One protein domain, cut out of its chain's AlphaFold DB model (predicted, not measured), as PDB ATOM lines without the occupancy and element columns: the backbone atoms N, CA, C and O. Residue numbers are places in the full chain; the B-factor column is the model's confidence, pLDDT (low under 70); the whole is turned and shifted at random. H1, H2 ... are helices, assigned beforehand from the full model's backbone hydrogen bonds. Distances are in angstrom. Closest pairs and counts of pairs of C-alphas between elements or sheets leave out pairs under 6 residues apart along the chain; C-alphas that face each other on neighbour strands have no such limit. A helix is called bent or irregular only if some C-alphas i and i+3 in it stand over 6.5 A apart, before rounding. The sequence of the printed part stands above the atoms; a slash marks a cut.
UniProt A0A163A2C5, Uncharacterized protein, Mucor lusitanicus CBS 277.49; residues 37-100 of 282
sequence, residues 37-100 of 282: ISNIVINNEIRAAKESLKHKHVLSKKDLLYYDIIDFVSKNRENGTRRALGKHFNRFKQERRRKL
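What this domain is: This is residues 37 to 100 of the 282 residues of an uncharacterized protein of Mucor lusitanicus CBS 277.49 (UniProt A0A163A2C5). A long helix, H1, has a kinked helix, H3, packed on it through H3's first part, residues 80 to 85, and the short helix H2 packs on both, on residues 50 to 54 of H1 and on residues 80 to 81 of H3. After its kink near residue 87, H3 reaches away from this three-helix meeting place, and the last printed residues, 96 to 100, follow it as a tail; between H2 and H3 the chain makes a wide loop, residues 68 to 79. The printed part has 64 residues, of which 36 are in three named helices, H1, H2 and H3 in order along the chain; there is no named strand, and the class is all helix. It is compact, with a radius of gyration of the C-alphas of 11.8 A, and the C-alphas span 36 by 26 by 18 A.

Where its parts are: Start at Ile 37, the first printed residue, and go on two residues to Asn 39, where H1 begins with its C-alpha at (-11.858, -41.219, -17.536). H1 takes residues 39 to 54 and measures 22.8 A from first to last C-alpha; find its end at C-alpha 54, at (7.480, -34.913, -27.837). Read on through residues 55 to 63, which link it to H2. H2 takes residues 64 to 67 and measures 5.4 A from first to last C-alpha. Then follow residues 68 to 79, twelve residues with no named element, whose C-alphas lie 5 to 13 A from the mean of all C-alphas. H3 takes residues 80 to 95, beginning at C-alpha 80, at (0.511, -43.844, -30.021), and ending at C-alpha 95, at (-17.604, -48.553, -27.739); it measures 18.9 A from first to last C-alpha. Look within it at C-alphas 84 and 87: they are 9.3 A apart where a regular helix has about 5 A, and H3 is irregular, with a kink of 109 degrees near residue 87.

How they stand to each other: Begin with H1 and look at its residues 50 to 54, with which alone it touches H2. The closest C-alphas of the two are those of Lys 50 and Tyr 66, 6.1 A apart, and the centres of H1 and H2 are 11.3 A apart. Next look from Leu 65 of H2 to Gly 80 of H3: their C-alphas, the closest of these two helices, are 5.6 A apart. H2 and H3 touch, H3 with residues 80 to 81 alone, while their centres are 14.6 A apart. Last, compare H3 with H1, which touch with 12 pairs of C-alphas within 8 A; of H3, residues 80 to 85 alone take part. The closest C-alphas are those of Ile 46 and Ala 84, 5.2 A apart. H1 and H3 run opposite ways at a steep tilt of 35.1 degrees, only just past shallow, and the line of the irregular H3 is a rough one. In the backbone of H1 you will find each O i to N i+4 pair within hydrogen-bond range; in H3 it is 7 of 12, and H2 is too short for such a pair.

The domain as a whole: The two C-alphas farthest apart are those of His 55 and Leu 100, at 37.8 A, while the first and last printed C-alphas, of Ile 37 and Leu 100, are 27.1 A apart. The printed part has no cut. The link from H1 to H2, nine residues, is short, and the link from H2 to H3, twelve residues, is long. Read the B-factor column for the model's confidence: the mean pLDDT of the printed part is 73.0, and 20 residues are under 70, namely residues 37 to 42, 53 to 62 and 97 to 100.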
ATOM      1  N   ILE A  37     -12.143 -48.321 -15.634       56.50
ATOM      2  CA  ILE A  37     -11.063 -47.350 -15.538       56.50
ATOM      3  C   ILE A  37     -11.690 -45.973 -15.707       56.50
ATOM      4  O   ILE A  37     -12.310 -45.684 -16.731       56.50
ATOM      5  N   SER A  38     -11.554 -45.139 -14.678       62.44
ATOM      6  CA  SER A  38     -12.117 -43.800 -14.703       62.44
ATOM      7  C   SER A  38     -11.517 -43.006 -15.866       62.44
ATOM      8  O   SER A  38     -10.336 -43.142 -16.198       62.44
ATOM      9  N   ASN A  39     -12.315 -42.120 -16.470       62.09
ATOM     10  CA  ASN A  39     -11.858 -41.219 -17.536       62.09
ATOM     11  C   ASN A  39     -10.587 -40.431 -17.149       62.09
ATOM     12  O   ASN A  39      -9.820 -40.012 -18.013       62.09
ATOM     13  N   ILE A  40     -10.341 -40.254 -15.847       63.66
ATOM     14  CA  ILE A  40      -9.149 -39.615 -15.285       63.66
ATOM     15  C   ILE A  40      -7.885 -40.431 -15.589       63.66
ATOM     16  O   ILE A  40      -6.899 -39.867 -16.058       63.66
ATOM     17  N   VAL A  41      -7.915 -41.747 -15.374       64.12
ATOM     18  CA  VAL A  41      -6.760 -42.629 -15.614       64.12
ATOM     19  C   VAL A  41      -6.416 -42.669 -17.102       64.12
ATOM     20  O   VAL A  41      -5.262 -42.468 -17.465       64.12
ATOM     21  N   ILE A  42      -7.419 -42.788 -17.976       67.75
ATOM     22  CA  ILE A  42      -7.219 -42.766 -19.436       67.75
ATOM     23  C   ILE A  42      -6.630 -41.429 -19.902       67.75
ATOM     24  O   ILE A  42      -5.723 -41.395 -20.733       67.75
ATOM     25  N   ASN A  43      -7.110 -40.311 -19.352       71.06
ATOM     26  CA  ASN A  43      -6.560 -38.993 -19.666       71.06
ATOM     27  C   ASN A  43      -5.092 -38.865 -19.238       71.06
ATOM     28  O   ASN A  43      -4.300 -38.246 -19.955       71.06
ATOM     29  N   ASN A  44      -4.722 -39.458 -18.102       73.69
ATOM     30  CA  ASN A  44      -3.343 -39.477 -17.625       73.69
ATOM     31  C   ASN A  44      -2.450 -40.364 -18.506       73.69
ATOM     32  O   ASN A  44      -1.369 -39.926 -18.893       73.69
ATOM     33  N   GLU A  45      -2.920 -41.547 -18.907       75.50
ATOM     34  CA  GLU A  45      -2.199 -42.439 -19.828       75.50
ATOM     35  C   GLU A  45      -1.973 -41.788 -21.201       75.50
ATOM     36  O   GLU A  45      -0.864 -41.804 -21.739       75.50
ATOM     37  N   ILE A  46      -2.998 -41.123 -21.747       78.19
ATOM     38  CA  ILE A  46      -2.887 -40.348 -22.990       78.19
ATOM     39  C   ILE A  46      -1.873 -39.208 -22.833       78.19
ATOM     40  O   ILE A  46      -1.078 -38.960 -23.744       78.19
ATOM     41  N   ARG A  47      -1.875 -38.509 -21.692       79.00
ATOM     42  CA  ARG A  47      -0.942 -37.406 -21.426       79.00
ATOM     43  C   ARG A  47       0.504 -37.900 -21.350       79.00
ATOM     44  O   ARG A  47       1.347 -37.347 -22.056       79.00
ATOM     45  N   ALA A  48       0.763 -38.968 -20.599       78.44
ATOM     46  CA  ALA A  48       2.085 -39.582 -20.486       78.44
ATOM     47  C   ALA A  48       2.598 -40.091 -21.846       78.44
ATOM     48  O   ALA A  48       3.729 -39.812 -22.251       78.44
ATOM     49  N   ALA A  49       1.740 -40.764 -22.621       77.06
ATOM     50  CA  ALA A  49       2.083 -41.205 -23.970       77.06
ATOM     51  C   ALA A  49       2.443 -40.021 -24.881       77.06
ATOM     52  O   ALA A  49       3.434 -40.077 -25.613       77.06
ATOM     53  N   LYS A  50       1.697 -38.914 -24.809       75.00
ATOM     54  CA  LYS A  50       2.008 -37.693 -25.565       75.00
ATOM     55  C   LYS A  50       3.332 -37.057 -25.163       75.00
ATOM     56  O   LYS A  50       4.047 -36.573 -26.037       75.00
ATOM     57  N   GLU A  51       3.657 -37.026 -23.878       76.12
ATOM     58  CA  GLU A  51       4.940 -36.501 -23.404       76.12
ATOM     59  C   GLU A  51       6.098 -37.308 -23.989       76.12
ATOM     60  O   GLU A  51       6.988 -36.731 -24.611       76.12
ATOM     61  N   SER A  52       6.006 -38.642 -23.972       72.75
ATOM     62  CA  SER A  52       7.014 -39.513 -24.597       72.75
ATOM     63  C   SER A  52       7.182 -39.293 -26.112       72.75
ATOM     64  O   SER A  52       8.266 -39.497 -26.662       72.75
ATOM     65  N   LEU A  53       6.125 -38.842 -26.799       68.88
ATOM     66  CA  LEU A  53       6.161 -38.531 -28.228       68.88
ATOM     67  C   LEU A  53       6.896 -37.216 -28.514       68.88
ATOM     68  O   LEU A  53       7.601 -37.131 -29.517       68.88
ATOM     69  N   LYS A  54       6.800 -36.208 -27.638       65.44
ATOM     70  CA  LYS A  54       7.480 -34.913 -27.837       65.44
ATOM     71  C   LYS A  54       9.008 -35.043 -27.879       65.44
ATOM     72  O   LYS A  54       9.653 -34.249 -28.554       65.44
ATOM     73  N   HIS A  55       9.570 -36.061 -27.227       57.91
ATOM     74  CA  HIS A  55      11.018 -36.282 -27.147       57.91
ATOM     75  C   HIS A  55      11.629 -37.015 -28.361       57.91
ATOM     76  O   HIS A  55      12.847 -37.050 -28.498       57.91
ATOM     77  N   LYS A  56      10.822 -37.567 -29.285       57.56
ATOM     78  CA  LYS A  56      11.308 -38.252 -30.505       57.56
ATOM     79  C   LYS A  56      10.990 -37.413 -31.746       57.56
ATOM     80  O   LYS A  56       9.900 -37.511 -32.295       57.56
ATOM     81  N   HIS A  57      11.923 -36.578 -32.202       55.62
ATOM     82  CA  HIS A  57      11.628 -35.391 -33.029       55.62
ATOM     83  C   HIS A  57      11.007 -35.614 -34.433       55.62
ATOM     84  O   HIS A  57      10.339 -34.709 -34.936       55.62
ATOM     85  N   VAL A  58      11.181 -36.780 -35.077       52.69
ATOM     86  CA  VAL A  58      10.749 -36.992 -36.486       52.69
ATOM     87  C   VAL A  58       9.639 -38.042 -36.640       52.69
ATOM     88  O   VAL A  58       8.673 -37.816 -37.367       52.69
ATOM     89  N   LEU A  59       9.717 -39.172 -35.930       53.31
ATOM     90  CA  LEU A  59       8.699 -40.235 -36.007       53.31
ATOM     91  C   LEU A  59       7.408 -39.890 -35.249       53.31
ATOM     92  O   LEU A  59       6.338 -40.365 -35.619       53.31
ATOM     93  N   SER A  60       7.486 -39.032 -34.228       59.97
ATOM     94  CA  SER A  60       6.328 -38.628 -33.419       59.97
ATOM     95  C   SER A  60       5.300 -37.804 -34.184       59.97
ATOM     96  O   SER A  60       4.108 -37.959 -33.945       59.97
ATOM     97  N   LYS A  61       5.732 -36.985 -35.152       64.44
ATOM     98  CA  LYS A  61       4.828 -36.189 -35.995       64.44
ATOM     99  C   LYS A  61       3.980 -37.048 -36.931       64.44
ATOM    100  O   LYS A  61       2.957 -36.574 -37.400       64.44
ATOM    101  N   LYS A  62       4.381 -38.300 -37.189       68.88
ATOM    102  CA  LYS A  62       3.588 -39.268 -37.968       68.88
ATOM    103  C   LYS A  62       2.457 -39.895 -37.145       68.88
ATOM    104  O   LYS A  62       1.577 -40.558 -37.698       68.88
ATOM    105  N   ASP A  63       2.507 -39.736 -35.826       76.31
ATOM    106  CA  ASP A  63       1.537 -40.283 -34.892       76.31
ATOM    107  C   ASP A  63       0.406 -39.276 -34.667       76.31
ATOM    108  O   ASP A  63       0.635 -38.163 -34.200       76.31
ATOM    109  N   LEU A  64      -0.835 -39.659 -34.974       79.00
ATOM    110  CA  LEU A  64      -1.990 -38.768 -34.816       79.00
ATOM    111  C   LEU A  64      -2.225 -38.356 -33.357       79.00
ATOM    112  O   LEU A  64      -2.766 -37.276 -33.109       79.00
ATOM    113  N   LEU A  65      -1.736 -39.148 -32.393       81.25
ATOM    114  CA  LEU A  65      -1.822 -38.799 -30.979       81.25
ATOM    115  C   LEU A  65      -1.047 -37.511 -30.649       81.25
ATOM    116  O   LEU A  65      -1.446 -36.770 -29.749       81.25
ATOM    117  N   TYR A  66       0.006 -37.189 -31.412       75.88
ATOM    118  CA  TYR A  66       0.721 -35.912 -31.302       75.88
ATOM    119  C   TYR A  66      -0.223 -34.708 -31.471       75.88
ATOM    120  O   TYR A  66      -0.073 -33.684 -30.799       75.88
ATOM    121  N   TYR A  67      -1.241 -34.848 -32.324       73.19
ATOM    122  CA  TYR A  67      -2.236 -33.819 -32.618       73.19
ATOM    123  C   TYR A  67      -3.521 -33.948 -31.791       73.19
ATOM    124  O   TYR A  67      -4.514 -33.317 -32.139       73.19
ATOM    125  N   ASP A  68      -3.505 -34.711 -30.692       75.06
ATOM    126  CA  ASP A  68      -4.682 -34.994 -29.855       75.06
ATOM    127  C   ASP A  68      -5.760 -35.841 -30.556       75.06
ATOM    128  O   ASP A  68      -6.929 -35.809 -30.175       75.06
ATOM    129  N   ILE A  69      -5.380 -36.609 -31.581       78.94
ATOM    130  CA  ILE A  69      -6.303 -37.460 -32.333       78.94
ATOM    131  C   ILE A  69      -6.091 -38.920 -31.935       78.94
ATOM    132  O   ILE A  69      -5.004 -39.479 -32.081       78.94
ATOM    133  N   ILE A  70      -7.167 -39.544 -31.457       82.25
ATOM    134  CA  ILE A  70      -7.202 -40.957 -31.085       82.25
ATOM    135  C   ILE A  70      -7.452 -41.798 -32.346       82.25
ATOM    136  O   ILE A  70      -8.533 -41.763 -32.936       82.25
ATOM    137  N   ASP A  71      -6.445 -42.556 -32.772       82.06
ATOM    138  CA  ASP A  71      -6.447 -43.330 -34.013       82.06
ATOM    139  C   ASP A  71      -6.760 -44.815 -33.773       82.06
ATOM    140  O   ASP A  71      -5.892 -45.645 -33.482       82.06
ATOM    141  N   PHE A  72      -8.033 -45.167 -33.957       82.31
ATOM    142  CA  PHE A  72      -8.504 -46.553 -33.896       82.31
ATOM    143  C   PHE A  72      -8.438 -47.299 -35.240       82.31
ATOM    144  O   PHE A  72      -8.751 -48.500 -35.296       82.31
ATOM    145  N   VAL A  73      -8.076 -46.613 -36.327       77.06
ATOM    146  CA  VAL A  73      -8.173 -47.127 -37.702       77.06
ATOM    147  C   VAL A  73      -6.831 -47.655 -38.194       77.06
ATOM    148  O   VAL A  73      -6.805 -48.685 -38.871       77.06
ATOM    149  N   SER A  74      -5.730 -46.996 -37.833       76.88
ATOM    150  CA  SER A  74      -4.395 -47.391 -38.274       76.88
ATOM    151  C   SER A  74      -4.080 -48.848 -37.934       76.88
ATOM    152  O   SER A  74      -4.302 -49.333 -36.819       76.88
ATOM    153  N   LYS A  75      -3.536 -49.553 -38.932       75.50
ATOM    154  CA  LYS A  75      -3.053 -50.932 -38.796       75.50
ATOM    155  C   LYS A  75      -1.697 -51.006 -38.089       75.50
ATOM    156  O   LYS A  75      -1.318 -52.094 -37.658       75.50
ATOM    157  N   ASN A  76      -0.989 -49.879 -37.952       76.88
ATOM    158  CA  ASN A  76       0.288 -49.833 -37.252       76.88
ATOM    159  C   ASN A  76       0.073 -50.187 -35.771       76.88
ATOM    160  O   ASN A  76      -0.621 -49.471 -35.045       76.88
ATOM    161  N   ARG A  77       0.674 -51.301 -35.338       71.62
ATOM    162  CA  ARG A  77       0.577 -51.797 -33.959       71.62
ATOM    163  C   ARG A  77       1.298 -50.890 -32.959       71.62
ATOM    164  O   ARG A  77       0.949 -50.917 -31.787       71.62
ATOM    165  N   GLU A  78       2.218 -50.058 -33.430       74.75
ATOM    166  CA  GLU A  78       2.978 -49.108 -32.618       74.75
ATOM    167  C   GLU A  78       2.373 -47.699 -32.604       74.75
ATOM    168  O   GLU A  78       3.004 -46.753 -32.130       74.75
ATOM    169  N   ASN A  79       1.146 -47.517 -33.109       80.81
ATOM    170  CA  ASN A  79       0.511 -46.205 -33.046       80.81
ATOM    171  C   ASN A  79       0.345 -45.747 -31.579       80.81
ATOM    172  O   ASN A  79       0.144 -46.547 -30.659       80.81
ATOM    173  N   GLY A  80       0.472 -44.446 -31.348       80.56
ATOM    174  CA  GLY A  80       0.511 -43.844 -30.021       80.56
ATOM    175  C   GLY A  80      -0.779 -44.074 -29.258       80.56
ATOM    176  O   GLY A  80      -0.740 -44.289 -28.056       80.56
ATOM    177  N   THR A  81      -1.912 -44.132 -29.958       84.19
ATOM    178  CA  THR A  81      -3.212 -44.451 -29.357       84.19
ATOM    179  C   THR A  81      -3.237 -45.847 -28.737       84.19
ATOM    180  O   THR A  81      -3.715 -46.018 -27.620       84.19
ATOM    181  N   ARG A  82      -2.708 -46.857 -29.429       85.00
ATOM    182  CA  ARG A  82      -2.638 -48.226 -28.919       85.00
ATOM    183  C   ARG A  82      -1.624 -48.348 -27.789       85.00
ATOM    184  O   ARG A  82      -1.896 -49.069 -26.839       85.00
ATOM    185  N   ARG A  83      -0.501 -47.629 -27.868       82.81
ATOM    186  CA  ARG A  83       0.471 -47.555 -26.766       82.81
ATOM    187  C   ARG A  83      -0.128 -46.905 -25.519       82.81
ATOM    188  O   ARG A  83       0.055 -47.439 -24.438       82.81
ATOM    189  N   ALA A  84      -0.870 -45.811 -25.688       82.31
ATOM    190  CA  ALA A  84      -1.529 -45.103 -24.596       82.31
ATOM    191  C   ALA A  84      -2.613 -45.959 -23.935       82.31
ATOM    192  O   ALA A  84      -2.635 -46.082 -22.724       82.31
ATOM    193  N   LEU A  85      -3.495 -46.571 -24.732       80.75
ATOM    194  CA  LEU A  85      -4.646 -47.311 -24.207       80.75
ATOM    195  C   LEU A  85      -4.321 -48.761 -23.820       80.75
ATOM    196  O   LEU A  85      -5.146 -49.423 -23.191       80.75
ATOM    197  N   GLY A  86      -3.176 -49.300 -24.248       83.88
ATOM    198  CA  GLY A  86      -2.731 -50.659 -23.944       83.88
ATOM    199  C   GLY A  86      -3.829 -51.711 -24.139       83.88
ATOM    200  O   GLY A  86      -4.429 -51.835 -25.214       83.88
ATOM    201  N   LYS A  87      -4.128 -52.453 -23.066       82.00
ATOM    202  CA  LYS A  87      -5.170 -53.495 -23.036       82.00
ATOM    203  C   LYS A  87      -6.594 -52.961 -23.271       82.00
ATOM    204  O   LYS A  87      -7.450 -53.702 -23.745       82.00
ATOM    205  N   HIS A  88      -6.843 -51.671 -23.033       80.88
ATOM    206  CA  HIS A  88      -8.157 -51.034 -23.194       80.88
ATOM    207  C   HIS A  88      -8.455 -50.596 -24.632       80.88
ATOM    208  O   HIS A  88      -9.603 -50.286 -24.950       80.88
ATOM    209  N   PHE A  89      -7.467 -50.618 -25.535       84.06
ATOM    210  CA  PHE A  89      -7.639 -50.171 -26.922       84.06
ATOM    211  C   PHE A  89      -8.832 -50.839 -27.624       84.06
ATOM    212  O   PHE A  89      -9.614 -50.167 -28.297       84.06
ATOM    213  N   ASN A  90      -8.988 -52.159 -27.473       83.00
ATOM    214  CA  ASN A  90     -10.056 -52.902 -28.146       83.00
ATOM    215  C   ASN A  90     -11.442 -52.567 -27.592       83.00
ATOM    216  O   ASN A  90     -12.374 -52.438 -28.383       83.00
ATOM    217  N   ARG A  91     -11.559 -52.380 -26.272       82.19
ATOM    218  CA  ARG A  91     -12.796 -51.942 -25.619       82.19
ATOM    219  C   ARG A  91     -13.229 -50.578 -26.160       82.19
ATOM    220  O   ARG A  91     -14.286 -50.480 -26.776       82.19
ATOM    221  N   PHE A  92     -12.355 -49.572 -26.080       77.12
ATOM    222  CA  PHE A  92     -12.630 -48.224 -26.596       77.12
ATOM    223  C   PHE A  92     -12.950 -48.215 -28.092       77.12
ATOM    224  O   PHE A  92     -13.858 -47.517 -28.550       77.12
ATOM    225  N   LYS A  93     -12.226 -49.021 -28.874       83.00
ATOM    226  CA  LYS A  93     -12.499 -49.178 -30.301       83.00
ATOM    227  C   LYS A  93     -13.899 -49.729 -30.554       83.00
ATOM    228  O   LYS A  93     -14.496 -49.338 -31.551       83.00
ATOM    229  N   GLN A  94     -14.400 -50.641 -29.722       79.50
ATOM    230  CA  GLN A  94     -15.745 -51.201 -29.855       79.50
ATOM    231  C   GLN A  94     -16.823 -50.207 -29.421       79.50
ATOM    232  O   GLN A  94     -17.734 -49.968 -30.208       79.50
ATOM    233  N   GLU A  95     -16.673 -49.571 -28.258       72.44
ATOM    234  CA  GLU A  95     -17.604 -48.553 -27.739       72.44
ATOM    235  C   GLU A  95     -17.794 -47.399 -28.735       72.44
ATOM    236  O   GLU A  95     -18.904 -46.961 -29.027       72.44
ATOM    237  N   ARG A  96     -16.700 -46.925 -29.344       71.44
ATOM    238  CA  ARG A  96     -16.741 -45.820 -30.316       71.44
ATOM    239  C   ARG A  96     -17.102 -46.267 -31.733       71.44
ATOM    240  O   ARG A  96     -17.255 -45.425 -32.626       71.44
ATOM    241  N   ARG A  97     -17.252 -47.572 -31.986       68.94
ATOM    242  CA  ARG A  97     -17.621 -48.091 -33.305       68.94
ATOM    243  C   ARG A  97     -19.111 -47.893 -33.535       68.94
ATOM    244  O   ARG A  97     -19.910 -48.812 -33.382       68.94
ATOM    245  N   ARG A  98     -19.483 -46.719 -34.047       59.44
ATOM    246  CA  ARG A  98     -20.808 -46.538 -34.649       59.44
ATOM    247  C   ARG A  98     -20.959 -47.542 -35.793       59.44
ATOM    248  O   ARG A  98     -20.217 -47.499 -36.780       59.44
ATOM    249  N   LYS A  99     -21.899 -48.484 -35.659       55.00
ATOM    250  CA  LYS A  99     -22.260 -49.408 -36.741       55.00
ATOM    251  C   LYS A  99     -22.952 -48.600 -37.837       55.00
ATOM    252  O   LYS A  99     -24.172 -48.507 -37.880       55.00
ATOM    253  N   LEU A 100     -22.169 -48.032 -38.752       56.06
ATOM    254  CA  LEU A 100     -22.693 -47.585 -40.036       56.06
ATOM    255  C   LEU A 100     -23.333 -48.807 -40.702       56.06
ATOM    256  O   LEU A 100     -22.627 -49.751 -41.075       56.06
TER     257      LEU A 100